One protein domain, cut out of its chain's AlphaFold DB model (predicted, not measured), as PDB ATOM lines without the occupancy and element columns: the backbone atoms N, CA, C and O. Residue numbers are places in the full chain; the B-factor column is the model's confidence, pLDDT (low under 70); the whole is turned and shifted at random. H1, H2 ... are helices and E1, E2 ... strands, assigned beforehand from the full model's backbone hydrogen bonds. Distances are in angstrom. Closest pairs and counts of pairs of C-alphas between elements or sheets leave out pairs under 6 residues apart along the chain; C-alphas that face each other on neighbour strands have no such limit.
ATOM      1  N   ALA A  54     -30.770  35.100   6.549       47.38
ATOM      2  CA  ALA A  54     -31.050  33.792   5.932       47.38
ATOM      3  C   ALA A  54     -32.200  32.998   6.578       47.38
ATOM      4  O   ALA A  54     -32.567  31.949   6.052       47.38
ATOM      5  N   LEU A  55     -32.796  33.473   7.680       45.44
ATOM      6  CA  LEU A  55     -34.002  32.857   8.237       45.44
ATOM      7  C   LEU A  55     -35.226  33.324   7.438       45.44
ATOM      8  O   LEU A  55     -35.754  34.414   7.657       45.44
ATOM      9  N   ARG A  56     -35.678  32.508   6.482       48.19
ATOM     10  CA  ARG A  56     -37.021  32.667   5.909       48.19
ATOM     11  C   ARG A  56     -38.070  32.368   6.990       48.19
ATOM     12  O   ARG A  56     -37.858  31.477   7.814       48.19
ATOM     13  N   LYS A  57     -39.194  33.100   6.986       47.22
ATOM     14  CA  LYS A  57     -40.317  32.950   7.947       47.22
ATOM     15  C   LYS A  57     -40.917  31.532   7.963       47.22
ATOM     16  O   LYS A  57     -41.582  31.154   8.915       47.22
ATOM     17  N   ASP A  58     -40.638  30.752   6.930       48.84
ATOM     18  CA  ASP A  58     -41.119  29.406   6.630       48.84
ATOM     19  C   ASP A  58     -40.255  28.281   7.255       48.84
ATOM     20  O   ASP A  58     -40.445  27.101   6.964       48.84
ATOM     21  N   GLY A  59     -39.284  28.619   8.117       51.22
ATOM     22  CA  GLY A  59     -38.483  27.648   8.882       51.22
ATOM     23  C   GLY A  59     -37.463  26.844   8.060       51.22
ATOM     24  O   GLY A  59     -36.691  26.069   8.622       51.22
ATOM     25  N   ARG A  60     -37.414  27.037   6.734       52.94
ATOM     26  CA  ARG A  60     -36.408  26.453   5.832       52.94
ATOM     27  C   ARG A  60     -35.316  27.478   5.519       52.94
ATOM     28  O   ARG A  60     -35.484  28.355   4.676       52.94
ATOM     29  N   THR A  61     -34.169  27.346   6.174       60.62
ATOM     30  CA  THR A  61     -32.937  28.105   5.909       60.62
ATOM     31  C   THR A  61     -32.131  27.431   4.794       60.62
ATOM     32  O   THR A  61     -31.100  26.800   5.028       60.62
ATOM     33  N   GLY A  62     -32.639  27.509   3.562       64.75
ATOM     34  CA  GLY A  62     -31.902  27.118   2.358       64.75
ATOM     35  C   GLY A  62     -31.285  28.341   1.679       64.75
ATOM     36  O   GLY A  62     -31.984  29.324   1.437       64.75
ATOM     37  N   TYR A  63     -29.996  28.288   1.350       74.81
ATOM     38  CA  TYR A  63     -29.314  29.293   0.527       74.81
ATOM     39  C   TYR A  63     -28.694  28.609  -0.692       74.81
ATOM     40  O   TYR A  63     -28.050  27.570  -0.557       74.81
ATOM     41  N   LYS A  64     -28.891  29.191  -1.881       77.62
ATOM     42  CA  LYS A  64     -28.168  28.788  -3.090       77.62
ATOM     43  C   LYS A  64     -26.906  29.618  -3.214       77.62
ATOM     44  O   LYS A  64     -26.992  30.844  -3.259       77.62
ATOM     45  N   ASN A  65     -25.753  28.966  -3.277       76.62
ATOM     46  CA  ASN A  65     -24.500  29.690  -3.437       76.62
ATOM     47  C   ASN A  65     -24.246  30.138  -4.883       76.62
ATOM     48  O   ASN A  65     -24.995  29.802  -5.800       76.62
ATOM     49  N   LYS A  66     -23.154  30.889  -5.091       75.38
ATOM     50  CA  LYS A  66     -22.697  31.344  -6.421       75.38
ATOM     51  C   LYS A  66     -22.434  30.203  -7.419       75.38
ATOM     52  O   LYS A  66     -22.287  30.458  -8.607       75.38
ATOM     53  N   HIS A  67     -22.367  28.962  -6.943       66.62
ATOM     54  CA  HIS A  67     -22.168  27.753  -7.738       66.62
ATOM     55  C   HIS A  67     -23.475  26.976  -7.985       66.62
ATOM     56  O   HIS A  67     -23.438  25.896  -8.560       66.62
ATOM     57  N   GLY A  68     -24.629  27.518  -7.574       71.62
ATOM     58  CA  GLY A  68     -25.941  26.885  -7.740       71.62
ATOM     59  C   GLY A  68     -26.248  25.784  -6.721       71.62
ATOM     60  O   GLY A  68     -27.327  25.196  -6.784       71.62
ATOM     61  N   GLU A  69     -25.346  25.531  -5.771       76.62
ATOM     62  CA  GLU A  69     -25.485  24.487  -4.754       76.62
ATOM     63  C   GLU A  69     -26.552  24.904  -3.734       76.62
ATOM     64  O   GLU A  69     -26.448  25.974  -3.125       76.62
ATOM     65  N   GLU A  70     -27.573  24.068  -3.521       79.69
ATOM     66  CA  GLU A  70     -28.543  24.275  -2.440       79.69
ATOM     67  C   GLU A  70     -27.916  23.817  -1.117       79.69
ATOM     68  O   GLU A  70     -27.751  22.616  -0.896       79.69
ATOM     69  N   ILE A  71     -27.567  24.771  -0.247       73.38
ATOM     70  CA  ILE A  71     -27.053  24.515   1.099       73.38
ATOM     71  C   ILE A  71     -28.198  24.666   2.092       73.38
ATOM     72  O   ILE A  71     -28.718  25.764   2.305       73.38
ATOM     73  N   VAL A  72     -28.565  23.553   2.722       74.88
ATOM     74  CA  VAL A  72     -29.568  23.528   3.790       74.88
ATOM     75  C   VAL A  72     -28.867  23.336   5.127       74.88
ATOM     76  O   VAL A  72     -28.118  22.376   5.314       74.88
ATOM     77  N   PHE A  73     -29.132  24.229   6.072       72.81
ATOM     78  CA  PHE A  73     -28.653  24.081   7.441       72.81
ATOM     79  C   PHE A  73     -29.619  23.178   8.217       72.81
ATOM     80  O   PHE A  73     -30.778  23.538   8.419       72.81
ATOM     81  N   ARG A  74     -29.169  21.985   8.623       68.31
ATOM     82  CA  ARG A  74     -29.977  21.023   9.399       68.31
ATOM     83  C   ARG A  74     -29.300  20.614  10.701       68.31
ATOM     84  O   ARG A  74     -28.076  20.513  10.778       68.31
ATOM     85  N   SER A  75     -30.124  20.323  11.704       63.12
ATOM     86  CA  SER A  75     -29.727  19.643  12.933       63.12
ATOM     87  C   SER A  75     -29.499  18.152  12.658       63.12
ATOM     88  O   SER A  75     -30.391  17.492  12.144       63.12
ATOM     89  N   PHE A  76     -28.285  17.688  12.988       66.81
ATOM     90  CA  PHE A  76     -27.714  16.333  13.166       66.81
ATOM     91  C   PHE A  76     -28.165  15.120  12.323       66.81
ATOM     92  O   PHE A  76     -27.326  14.253  12.091       66.81
ATOM     93  N   ASN A  77     -29.397  15.040  11.824       77.94
ATOM     94  CA  ASN A  77     -29.910  13.893  11.081       77.94
ATOM     95  C   ASN A  77     -29.831  14.132   9.562       77.94
ATOM     96  O   ASN A  77     -30.559  14.990   9.037       77.94
ATOM     97  N   PRO A  78     -28.970  13.393   8.835       81.12
ATOM     98  CA  PRO A  78     -28.953  13.443   7.381       81.12
ATOM     99  C   PRO A  78     -30.241  12.866   6.783       81.12
ATOM    100  O   PRO A  78     -30.877  12.000   7.388       81.12
ATOM    101  N   PRO A  79     -30.629  13.296   5.573       85.50
ATOM    102  CA  PRO A  79     -31.584  12.541   4.770       85.50
ATOM    103  C   PRO A  79     -31.071  11.118   4.467       85.50
ATOM    104  O   PRO A  79     -29.856  10.902   4.444       85.50
ATOM    105  N   PRO A  80     -31.960  10.156   4.166       90.62
ATOM    106  CA  PRO A  80     -31.551   8.832   3.697       90.62
ATOM    107  C   PRO A  80     -30.614   8.918   2.481       90.62
ATOM    108  O   PRO A  80     -30.837   9.728   1.582       90.62
ATOM    109  N   GLY A  81     -29.556   8.101   2.463       92.75
ATOM    110  CA  GLY A  81     -28.554   8.078   1.385       92.75
ATOM    111  C   GLY A  81     -27.494   9.187   1.444       92.75
ATOM    112  O   GLY A  81     -26.633   9.258   0.566       92.75
ATOM    113  N   TYR A  82     -27.532  10.048   2.467       93.56
ATOM    114  CA  TYR A  82     -26.508  11.061   2.705       93.56
ATOM    115  C   TYR A  82     -25.552  10.642   3.824       93.56
ATOM    116  O   TYR A  82     -25.965  10.155   4.874       93.56
ATOM    117  N   VAL A  83     -24.267  10.917   3.622       93.94
ATOM    118  CA  VAL A  83     -23.175  10.615   4.554       93.94
ATOM    119  C   VAL A  83     -22.468  11.890   4.991       93.94
ATOM    120  O   VAL A  83     -22.383  12.861   4.236       93.94
ATOM    121  N   PHE A  84     -21.981  11.909   6.231       92.19
ATOM    122  CA  PHE A  84     -21.292  13.065   6.795       92.19
ATOM    123  C   PHE A  84     -19.821  13.114   6.373       92.19
ATOM    124  O   PHE A  84     -19.073  12.166   6.590       92.19
ATOM    125  N   VAL A  85     -19.394  14.265   5.858       92.00
ATOM    126  CA  VAL A  85     -18.017  14.573   5.471       92.00
ATOM    127  C   VAL A  85     -17.494  15.692   6.370       92.00
ATOM    128  O   VAL A  85     -17.974  16.828   6.268       92.00
ATOM    129  N   PRO A  86     -16.510  15.427   7.244       89.31
ATOM    130  CA  PRO A  86     -15.919  16.461   8.084       89.31
ATOM    131  C   PRO A  86     -15.138  17.478   7.238       89.31
ATOM    132  O   PRO A  86     -14.584  17.155   6.188       89.31
ATOM    133  N   SER A  87     -15.027  18.716   7.721       84.19
ATOM    134  CA  SER A  87     -14.319  19.797   7.014       84.19
ATOM    135  C   SER A  87     -12.787  19.634   6.925       84.19
ATOM    136  O   SER A  87     -12.125  20.476   6.323       84.19
ATOM    137  N   GLY A  88     -12.215  18.562   7.488       82.31
ATOM    138  CA  GLY A  88     -10.767  18.370   7.635       82.31
ATOM    139  C   GLY A  88      -9.994  18.106   6.338       82.31
ATOM    140  O   GLY A  88      -8.841  18.515   6.235       82.31
ATOM    141  N   ASN A  89     -10.610  17.477   5.331       87.25
ATOM    142  CA  ASN A  89      -9.970  17.249   4.031       87.25
ATOM    143  C   ASN A  89     -10.522  18.236   2.990       87.25
ATOM    144  O   ASN A  89     -11.625  18.072   2.456       87.25
ATOM    145  N   ALA A  90      -9.743  19.281   2.700       86.94
ATOM    146  CA  ALA A  90     -10.126  20.344   1.772       86.94
ATOM    147  C   ALA A  90     -10.344  19.835   0.337       86.94
ATOM    148  O   ALA A  90     -11.200  20.359  -0.377       86.94
ATOM    149  N   PHE A  91      -9.602  18.809  -0.094       89.31
ATOM    150  CA  PHE A  91      -9.783  18.222  -1.421       89.31
ATOM    151  C   PHE A  91     -11.131  17.512  -1.520       89.31
ATOM    152  O   PHE A  91     -11.928  17.847  -2.398       89.31
ATOM    153  N   ILE A  92     -11.400  16.577  -0.602       91.94
ATOM    154  CA  ILE A  92     -12.637  15.786  -0.596       91.94
ATOM    155  C   ILE A  92     -13.842  16.717  -0.485       91.94
ATOM    156  O   ILE A  92     -14.752  16.649  -1.306       91.94
ATOM    157  N   THR A  93     -13.824  17.659   0.459       90.50
ATOM    158  CA  THR A  93     -14.931  18.608   0.652       90.50
ATOM    159  C   THR A  93     -15.153  19.507  -0.565       90.50
ATOM    160  O   THR A  93     -16.297  19.697  -0.979       90.50
ATOM    161  N   ARG A  94     -14.089  20.020  -1.199       89.75
ATOM    162  CA  ARG A  94     -14.196  20.804  -2.441       89.75
ATOM    163  C   ARG A  94     -14.722  19.961  -3.598       89.75
ATOM    164  O   ARG A  94     -15.495  20.468  -4.408       89.75
ATOM    165  N   ARG A  95     -14.298  18.701  -3.704       92.50
ATOM    166  CA  ARG A  95     -14.747  17.791  -4.762       92.50
ATOM    167  C   ARG A  95     -16.217  17.424  -4.587       92.50
ATOM    168  O   ARG A  95     -16.960  17.529  -5.557       92.50
ATOM    169  N   CYS A  96     -16.636  17.142  -3.355       92.38
ATOM    170  CA  CYS A  96     -18.033  16.909  -3.005       92.38
ATOM    171  C   CYS A  96     -18.912  18.117  -3.345       92.38
ATOM    172  O   CYS A  96     -19.969  17.945  -3.941       92.38
ATOM    173  N   ARG A  97     -18.460  19.343  -3.033       89.81
ATOM    174  CA  ARG A  97     -19.176  20.576  -3.408       89.81
ATOM    175  C   ARG A  97     -19.383  20.698  -4.914       89.81
ATOM    176  O   ARG A  97     -20.498  20.888  -5.369       89.81
ATOM    177  N   LYS A  98     -18.320  20.468  -5.689       89.81
ATOM    178  CA  LYS A  98     -18.377  20.528  -7.156       89.81
ATOM    179  C   LYS A  98     -19.303  19.487  -7.791       89.81
ATOM    180  O   LYS A  98     -19.800  19.735  -8.881       89.81
ATOM    181  N   GLN A  99     -19.440  18.309  -7.187       90.19
ATOM    182  CA  GLN A  99     -20.231  17.204  -7.741       90.19
ATOM    183  C   GLN A  99     -21.675  17.190  -7.219       90.19
ATOM    184  O   GLN A  99     -22.575  16.734  -7.919       90.19
ATOM    185  N   GLY A 100     -21.910  17.675  -5.999       85.31
ATOM    186  CA  GLY A 100     -23.220  17.642  -5.361       85.31
ATOM    187  C   GLY A 100     -24.088  18.844  -5.727       85.31
ATOM    188  O   GLY A 100     -23.746  19.978  -5.418       85.31
ATOM    189  N   GLN A 101     -25.264  18.590  -6.303       82.06
ATOM    190  CA  GLN A 101     -26.255  19.640  -6.589       82.06
ATOM    191  C   GLN A 101     -26.969  20.136  -5.317       82.06
ATOM    192  O   GLN A 101     -27.312  21.314  -5.197       82.06
ATOM    193  N   LYS A 102     -27.181  19.231  -4.352       86.25
ATOM    194  CA  LYS A 102     -27.873  19.500  -3.088       86.25
ATOM    195  C   LYS A 102     -27.084  18.954  -1.910       86.25
ATOM    196  O   LYS A 102     -26.866  17.746  -1.819       86.25
ATOM    197  N   LEU A 103     -26.701  19.845  -1.001       86.94
ATOM    198  CA  LEU A 103     -25.803  19.566   0.115       86.94
ATOM    199  C   LEU A 103     -26.412  20.070   1.424       86.94
ATOM    200  O   LEU A 103     -27.082  21.102   1.464       86.94
ATOM    201  N   TYR A 104     -26.143  19.375   2.526       87.12
ATOM    202  CA  TYR A 104     -26.608  19.821   3.842       87.12
ATOM    203  C   TYR A 104     -25.405  20.203   4.686       87.12
ATOM    204  O   TYR A 104     -24.602  19.353   5.057       87.12
ATOM    205  N   ALA A 105     -25.248  21.487   4.982       84.06
ATOM    206  CA  ALA A 105     -24.156  21.934   5.832       84.06
ATOM    207  C   ALA A 105     -24.517  21.698   7.298       84.06
ATOM    208  O   ALA A 105     -25.557  22.158   7.778       84.06
ATOM    209  N   LEU A 106     -23.630  21.018   8.027       82.94
ATOM    210  CA  LEU A 106     -23.753  20.920   9.474       82.94
ATOM    211  C   LEU A 106     -23.171  22.191  10.095       82.94
ATOM    212  O   LEU A 106     -21.949  22.364  10.181       82.94
ATOM    213  N   HIS A 107     -24.059  23.076  10.535       72.69
ATOM    214  CA  HIS A 107     -23.693  24.256  11.303       72.69
ATOM    215  C   HIS A 107     -23.805  23.957  12.799       72.69
ATOM    216  O   HIS A 107     -24.832  23.475  13.274       72.69
ATOM    217  N   ARG A 108     -22.725  24.223  13.540       71.12
ATOM    218  CA  ARG A 108     -22.697  24.124  15.000       71.12
ATOM    219  C   ARG A 108     -22.679  25.548  15.557       71.12
ATOM    220  O   ARG A 108     -21.622  26.169  15.502       71.12
ATOM    221  N   PRO A 109     -23.794  26.064  16.100       65.31
ATOM    222  CA  PRO A 109     -23.899  27.475  16.485       65.31
ATOM    223  C   PRO A 109     -22.932  27.880  17.610       65.31
ATOM    224  O   PRO A 109     -22.554  29.041  17.725       65.31
ATOM    225  N   TRP A 110     -22.467  26.925  18.420       69.75
ATOM    226  CA  TRP A 110     -21.450  27.171  19.447       69.75
ATOM    227  C   TRP A 110     -20.009  27.207  18.905       69.75
ATOM    228  O   TRP A 110     -19.093  27.547  19.648       69.75
ATOM    229  N   ILE A 111     -19.787  26.882  17.625       68.94
ATOM    230  CA  ILE A 111     -18.483  26.962  16.949       68.94
ATOM    231  C   ILE A 111     -18.587  28.044  15.871       68.94
ATOM    232  O   ILE A 111     -18.879  27.758  14.711       68.94
ATOM    233  N   LYS A 112     -18.354  29.298  16.276       57.69
ATOM    234  CA  LYS A 112     -18.617  30.497  15.459       57.69
ATOM    235  C   LYS A 112     -17.892  30.526  14.104       57.69
ATOM    236  O   LYS A 112     -18.407  31.130  13.172       57.69
ATOM    237  N   ASP A 113     -16.774  29.810  13.961       58.41
ATOM    238  CA  ASP A 113     -15.876  29.986  12.809       58.41
ATOM    239  C   ASP A 113     -15.700  28.754  11.914       58.41
ATOM    240  O   ASP A 113     -14.898  28.785  10.978       58.41
ATOM    241  N   ARG A 114     -16.395  27.635  12.170       62.34
ATOM    242  CA  ARG A 114     -16.180  26.412  11.378       62.34
ATOM    243  C   ARG A 114     -17.472  25.674  11.076       62.34
ATOM    244  O   ARG A 114     -18.153  25.178  11.970       62.34
ATOM    245  N   LEU A 115     -17.741  25.498   9.781       66.25
ATOM    246  CA  LEU A 115     -18.616  24.420   9.333       66.25
ATOM    247  C   LEU A 115     -18.056  23.102   9.876       66.25
ATOM    248  O   LEU A 115     -16.896  22.760   9.621       66.25
ATOM    249  N   GLY A 116     -18.880  22.364  10.621       76.50
ATOM    250  CA  GLY A 116     -18.484  21.062  11.158       76.50
ATOM    251  C   GLY A 116     -18.245  20.042  10.044       76.50
ATOM    252  O   GLY A 116     -17.423  19.143  10.191       76.50
ATOM    253  N   GLY A 117     -18.931  20.217   8.913       88.19
ATOM    254  CA  GLY A 117     -18.844  19.355   7.746       88.19
ATOM    255  C   GLY A 117     -20.039  19.536   6.813       88.19
ATOM    256  O   GLY A 117     -20.814  20.489   6.942       88.19
ATOM    257  N   LEU A 118     -20.179  18.609   5.876       90.00
ATOM    258  CA  LEU A 118     -21.246  18.556   4.881       90.00
ATOM    259  C   LEU A 118     -21.844  17.155   4.892       90.00
ATOM    260  O   LEU A 118     -21.098  16.187   4.906       90.00
ATOM    261  N   PHE A 119     -23.161  17.030   4.824       91.88
ATOM    262  CA  PHE A 119     -23.769  15.796   4.366       91.88
ATOM    263  C   PHE A 119     -23.902  15.840   2.848       91.88
ATOM    264  O   PHE A 119     -24.455  16.795   2.288       91.88
ATOM    265  N   VAL A 120     -23.393  14.800   2.196       93.00
ATOM    266  CA  VAL A 120     -23.368  14.629   0.736       93.00
ATOM    267  C   VAL A 120     -23.989  13.274   0.386       93.00
ATOM    268  O   VAL A 120     -23.953  12.384   1.236       93.00
ATOM    269  N   PRO A 121     -24.537  13.073  -0.824       94.94
ATOM    270  CA  PRO A 121     -24.922  11.738  -1.276       94.94
ATOM    271  C   PRO A 121     -23.734  10.770  -1.213       94.94
ATOM    272  O   PRO A 121     -22.609  11.154  -1.539       94.94
ATOM    273  N   GLU A 122     -23.972   9.519  -0.824       95.06
ATOM    274  CA  GLU A 122     -22.911   8.512  -0.663       95.06
ATOM    275  C   GLU A 122     -22.058   8.336  -1.933       95.06
ATOM    276  O   GLU A 122     -20.831   8.257  -1.869       95.06
ATOM    277  N   GLU A 123     -22.691   8.359  -3.105       95.62
ATOM    278  CA  GLU A 123     -22.006   8.278  -4.399       95.62
ATOM    279  C   GLU A 123     -21.034   9.439  -4.650       95.62
ATOM    280  O   GLU A 123     -19.959   9.234  -5.216       95.62
ATOM    281  N   VAL A 124     -21.373  10.645  -4.185       95.69
ATOM    282  CA  VAL A 124     -20.532  11.838  -4.331       95.69
ATOM    283  C   VAL A 124     -19.290  11.710  -3.454       95.69
ATOM    284  O   VAL A 124     -18.189  12.014  -3.914       95.69
ATOM    285  N   LEU A 125     -19.442  11.217  -2.218       95.69
ATOM    286  CA  LEU A 125     -18.293  10.952  -1.352       95.69
ATOM    287  C   LEU A 125     -17.386   9.879  -1.960       95.69
ATOM    288  O   LEU A 125     -16.190  10.111  -2.107       95.69
ATOM    289  N   ARG A 126     -17.958   8.748  -2.385       96.62
ATOM    290  CA  ARG A 126     -17.212   7.638  -2.994       96.62
ATOM    291  C   ARG A 126     -16.409   8.085  -4.219       96.62
ATOM    292  O   ARG A 126     -15.243   7.720  -4.363       96.62
ATOM    293  N   ASN A 127     -16.995   8.918  -5.080       96.38
ATOM    294  CA  ASN A 127     -16.292   9.483  -6.233       96.38
ATOM    295  C   ASN A 127     -15.168  10.441  -5.810       96.38
ATOM    296  O   ASN A 127     -14.069  10.386  -6.363       96.38
ATOM    297  N   ALA A 128     -15.415  11.300  -4.819       95.38
ATOM    298  CA  ALA A 128     -14.407  12.219  -4.295       95.38
ATOM    299  C   ALA A 128     -13.219  11.491  -3.640       95.38
ATOM    300  O   ALA A 128     -12.076  11.906  -3.831       95.38
ATOM    301  N   GLU A 129     -13.475  10.413  -2.897       95.00
ATOM    302  CA  GLU A 129     -12.451   9.549  -2.299       95.00
ATOM    303  C   GLU A 129     -11.658   8.789  -3.362       95.00
ATOM    304  O   GLU A 129     -10.431   8.748  -3.295       95.00
ATOM    305  N   SER A 130     -12.332   8.249  -4.381       95.69
ATOM    306  CA  SER A 130     -11.669   7.600  -5.517       95.69
ATOM    307  C   SER A 130     -10.715   8.561  -6.235       95.69
ATOM    308  O   SER A 130      -9.538   8.249  -6.431       95.69
ATOM    309  N   ASP A 131     -11.174   9.784  -6.527       94.19
ATOM    310  CA  ASP A 131     -10.348  10.835  -7.127       94.19
ATOM    311  C   ASP A 131      -9.163  11.233  -6.231       94.19
ATOM    312  O   ASP A 131      -8.055  11.476  -6.721       94.19
ATOM    313  N   PHE A 132      -9.392  11.331  -4.917       92.19
ATOM    314  CA  PHE A 132      -8.354  11.644  -3.935       92.19
ATOM    315  C   PHE A 132      -7.282  10.550  -3.911       92.19
ATOM    316  O   PHE A 132      -6.096  10.858  -4.022       92.19
ATOM    317  N   ASN A 133      -7.691   9.282  -3.865       91.44
ATOM    318  CA  ASN A 133      -6.793   8.130  -3.861       91.44
ATOM    319  C   ASN A 133      -5.995   8.025  -5.164       91.44
ATOM    320  O   ASN A 133      -4.776   7.866  -5.125       91.44
ATOM    321  N   ALA A 134      -6.642   8.195  -6.320       92.19
ATOM    322  CA  ALA A 134      -5.964   8.195  -7.617       92.19
ATOM    323  C   ALA A 134      -4.890   9.294  -7.700       92.19
ATOM    324  O   ALA A 134      -3.786   9.072  -8.207       92.19
ATOM    325  N   ARG A 135      -5.178  10.484  -7.154       89.94
ATOM    326  CA  ARG A 135      -4.188  11.564  -7.043       89.94
ATOM    327  C   ARG A 135      -3.084  11.248  -6.045       89.94
ATOM    328  O   ARG A 135      -1.936  11.563  -6.339       89.94
ATOM    329  N   GLY A 136      -3.413  10.625  -4.916       88.62
ATOM    330  CA  GLY A 136      -2.445  10.157  -3.926       88.62
ATOM    331  C   GLY A 136      -1.429   9.191  -4.536       88.62
ATOM    332  O   GLY A 136      -0.232   9.421  -4.414       88.62
ATOM    333  N   ILE A 137      -1.891   8.193  -5.298       90.12
ATOM    334  CA  ILE A 137      -1.026   7.237  -6.014       90.12
ATOM    335  C   ILE A 137      -0.114   7.964  -7.011       90.12
ATOM    336  O   ILE A 137       1.093   7.729  -7.054       90.12
ATOM    337  N   LYS A 138      -0.671   8.889  -7.803       90.44
ATOM    338  CA  LYS A 138       0.121   9.675  -8.760       90.44
ATOM    339  C   LYS A 138       1.176  10.536  -8.058       90.44
ATOM    340  O   LYS A 138       2.290  10.670  -8.561       90.44
ATOM    341  N   MET A 139       0.826  11.133  -6.922       88.88
ATOM    342  CA  MET A 139       1.738  11.938  -6.113       88.88
ATOM    343  C   MET A 139       2.865  11.084  -5.530       88.88
ATOM    344  O   MET A 139       4.015  11.491  -5.634       88.88
ATOM    345  N   ASP A 140       2.552   9.904  -4.996       90.62
ATOM    346  CA  ASP A 140       3.535   8.950  -4.473       90.62
ATOM    347  C   ASP A 140       4.557   8.546  -5.550       90.62
ATOM    348  O   ASP A 140       5.765   8.703  -5.372       90.62
ATOM    349  N   MET A 141       4.079   8.164  -6.741       92.56
ATOM    350  CA  MET A 141       4.949   7.855  -7.883       92.56
ATOM    351  C   MET A 141       5.835   9.041  -8.285       92.56
ATOM    352  O   MET A 141       7.033   8.877  -8.527       92.56
ATOM    353  N   ASN A 142       5.257  10.243  -8.364       92.38
ATOM    354  CA  ASN A 142       5.999  11.453  -8.716       92.38
ATOM    355  C   ASN A 142       7.048  11.810  -7.658       92.38
ATOM    356  O   ASN A 142       8.155  12.199  -8.018       92.38
ATOM    357  N   LEU A 143       6.717  11.660  -6.375       92.50
ATOM    358  CA  LEU A 143       7.623  11.927  -5.266       92.50
ATOM    359  C   LEU A 143       8.762  10.910  -5.224       92.50
ATOM    360  O   LEU A 143       9.914  11.313  -5.101       92.50
ATOM    361  N   SER A 144       8.470   9.618  -5.398       94.31
ATOM    362  CA  SER A 144       9.514   8.598  -5.517       94.31
ATOM    363  C   SER A 144      10.479   8.938  -6.653       94.31
ATOM    364  O   SER A 144      11.686   8.913  -6.438       94.31
ATOM    365  N   ARG A 145       9.961   9.310  -7.834       95.19
ATOM    366  CA  ARG A 145      10.792   9.722  -8.975       95.19
ATOM    367  C   ARG A 145      11.605  10.980  -8.668       95.19
ATOM    368  O   ARG A 145      12.768  11.058  -9.037       95.19
ATOM    369  N   ALA A 146      11.013  11.965  -7.997       94.62
ATOM    370  CA  ALA A 146      11.716  13.182  -7.605       94.62
ATOM    371  C   ALA A 146      12.854  12.892  -6.611       94.62
ATOM    372  O   ALA A 146      13.923  13.477  -6.742       94.62
ATOM    373  N   ILE A 147      12.648  11.967  -5.666       95.19
ATOM    374  CA  ILE A 147      13.700  11.500  -4.754       95.19
ATOM    375  C   ILE A 147      14.810  10.796  -5.536       95.19
ATOM    376  O   ILE A 147      15.971  11.117  -5.317       95.19
ATOM    377  N   ASP A 148      14.465   9.887  -6.452       95.75
ATOM    378  CA  ASP A 148      15.447   9.174  -7.281       95.75
ATOM    379  C   ASP A 148      16.298  10.134  -8.115       95.75
ATOM    380  O   ASP A 148      17.513   9.986  -8.188       95.75
ATOM    381  N   ASN A 149      15.671  11.163  -8.686       95.25
ATOM    382  CA  ASN A 149      16.372  12.176  -9.468       95.25
ATOM    383  C   ASN A 149      17.243  13.091  -8.594       95.25
ATOM    384  O   ASN A 149      18.336  13.470  -9.000       95.25
ATOM    385  N   ALA A 150      16.750  13.493  -7.419       94.88
ATOM    386  CA  ALA A 150      17.455  14.425  -6.543       94.88
ATOM    387  C   ALA A 150      18.555  13.758  -5.707       94.88
ATOM    388  O   ALA A 150      19.455  14.448  -5.242       94.88
ATOM    389  N   TYR A 151      18.459  12.450  -5.466       96.12
ATOM    390  CA  TYR A 151      19.345  11.693  -4.584       96.12
ATOM    391  C   TYR A 151      19.576  10.272  -5.130       96.12
ATOM    392  O   TYR A 151      19.180   9.303  -4.482       96.12
TER     393      TYR A 151
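AT A GLANCE: This is residues 54 to 151 of the 229 residues of an uncharacterized protein of Acidomyces richmondensis BFW (UniProt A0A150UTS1). A twisted sheet of five strands with the short helix H1 packed over one face makes a small body, and the long helix H2 leaves it as a straight arm, sticking out with residues 133 to 150. H2 starts directly after E5, beside the edge strand E3, and its residues 124 to 132 pass H1 before the arm runs free. The printed part has 98 residues with two named helices and five named strands, along the chain E1 E2 E3 H1 E4 E5 H2; the mixed sheet has the order E1 E2 E4 E5 E3, and the class is mixed, helices and strands. The whole is loose, with a radius of gyration of the C-alphas of 17.3 A, and spans 64 by 28 by 25 A, the arm making much of the length.

HOW THE PARTS SIT: In the sheet, E4, residues 102 to 106, and E5, residues 117 to 121, are antiparallel inner strands and form a hairpin, with N 119 and O 104 at 2.7 A. E3, residues 82 to 86, is an edge strand antiparallel to E5, with N 85 and O 118 at 2.7 A. E2, residues 70 to 73, is parallel to E4, with N 103 and O 70 at 3.0 A. The other edge strand, E1, residues 62 to 64, forms an antiparallel hairpin with E2, with N 71 and O 63 at 2.9 A. From edge to edge the strands' lines turn by 105 degrees. H1, residues 90 to 99, is on the sheet at a height of 9.3 A, over E5 and only just over E3, on which 3 of its C-alphas fall; its closest C-alphas to E5 are those of Cys 96 and Val 120, 6.9 A. On the local plane it runs slantwise to the strands, at 39 degrees to E5. E3, H1 and E4 form a split strand-helix-strand unit, two strands running the same way with E5 between them, and its crossover is right-handed. H2, residues 122 to 150, only grazes the sheet with residues 122 to 125; the C-alphas of Tyr 82 and Glu 122 are the closest of E3 and H2, 5.5 A. With residues 124 to 132 alone H2 touches H1, closest at the C-alphas of Ile 92 and Ala 128, 5.4 A, opposite ways at a steep tilt of 46 degrees. In H1 and H2 every O i to N i+4 pair is within hydrogen-bond range.

IN THESE COORDINATES: E1 begins at C-alpha 62, (-31.902, 27.118, 2.358). E3 measures 13.0 A, E4 and E5 13.3 A each, and H1 14.2 A. H2 runs 41.2 A from C-alpha 122, (-22.911, 8.512, -0.663), to C-alpha 150, (17.455, 14.425, -6.543).

THE WHOLE: The two C-alphas farthest apart are those of Lys 57 and Tyr 151, 64.6 A. Without residues 133 to 151, which stand free, the body spans 40 by 26 by 24 A. The printed part has no cut, and no link is long. Mean pLDDT of the printed part is 82.3, with residues 54 to 62, 67, 74 to 76 and 109 to 115 under 70.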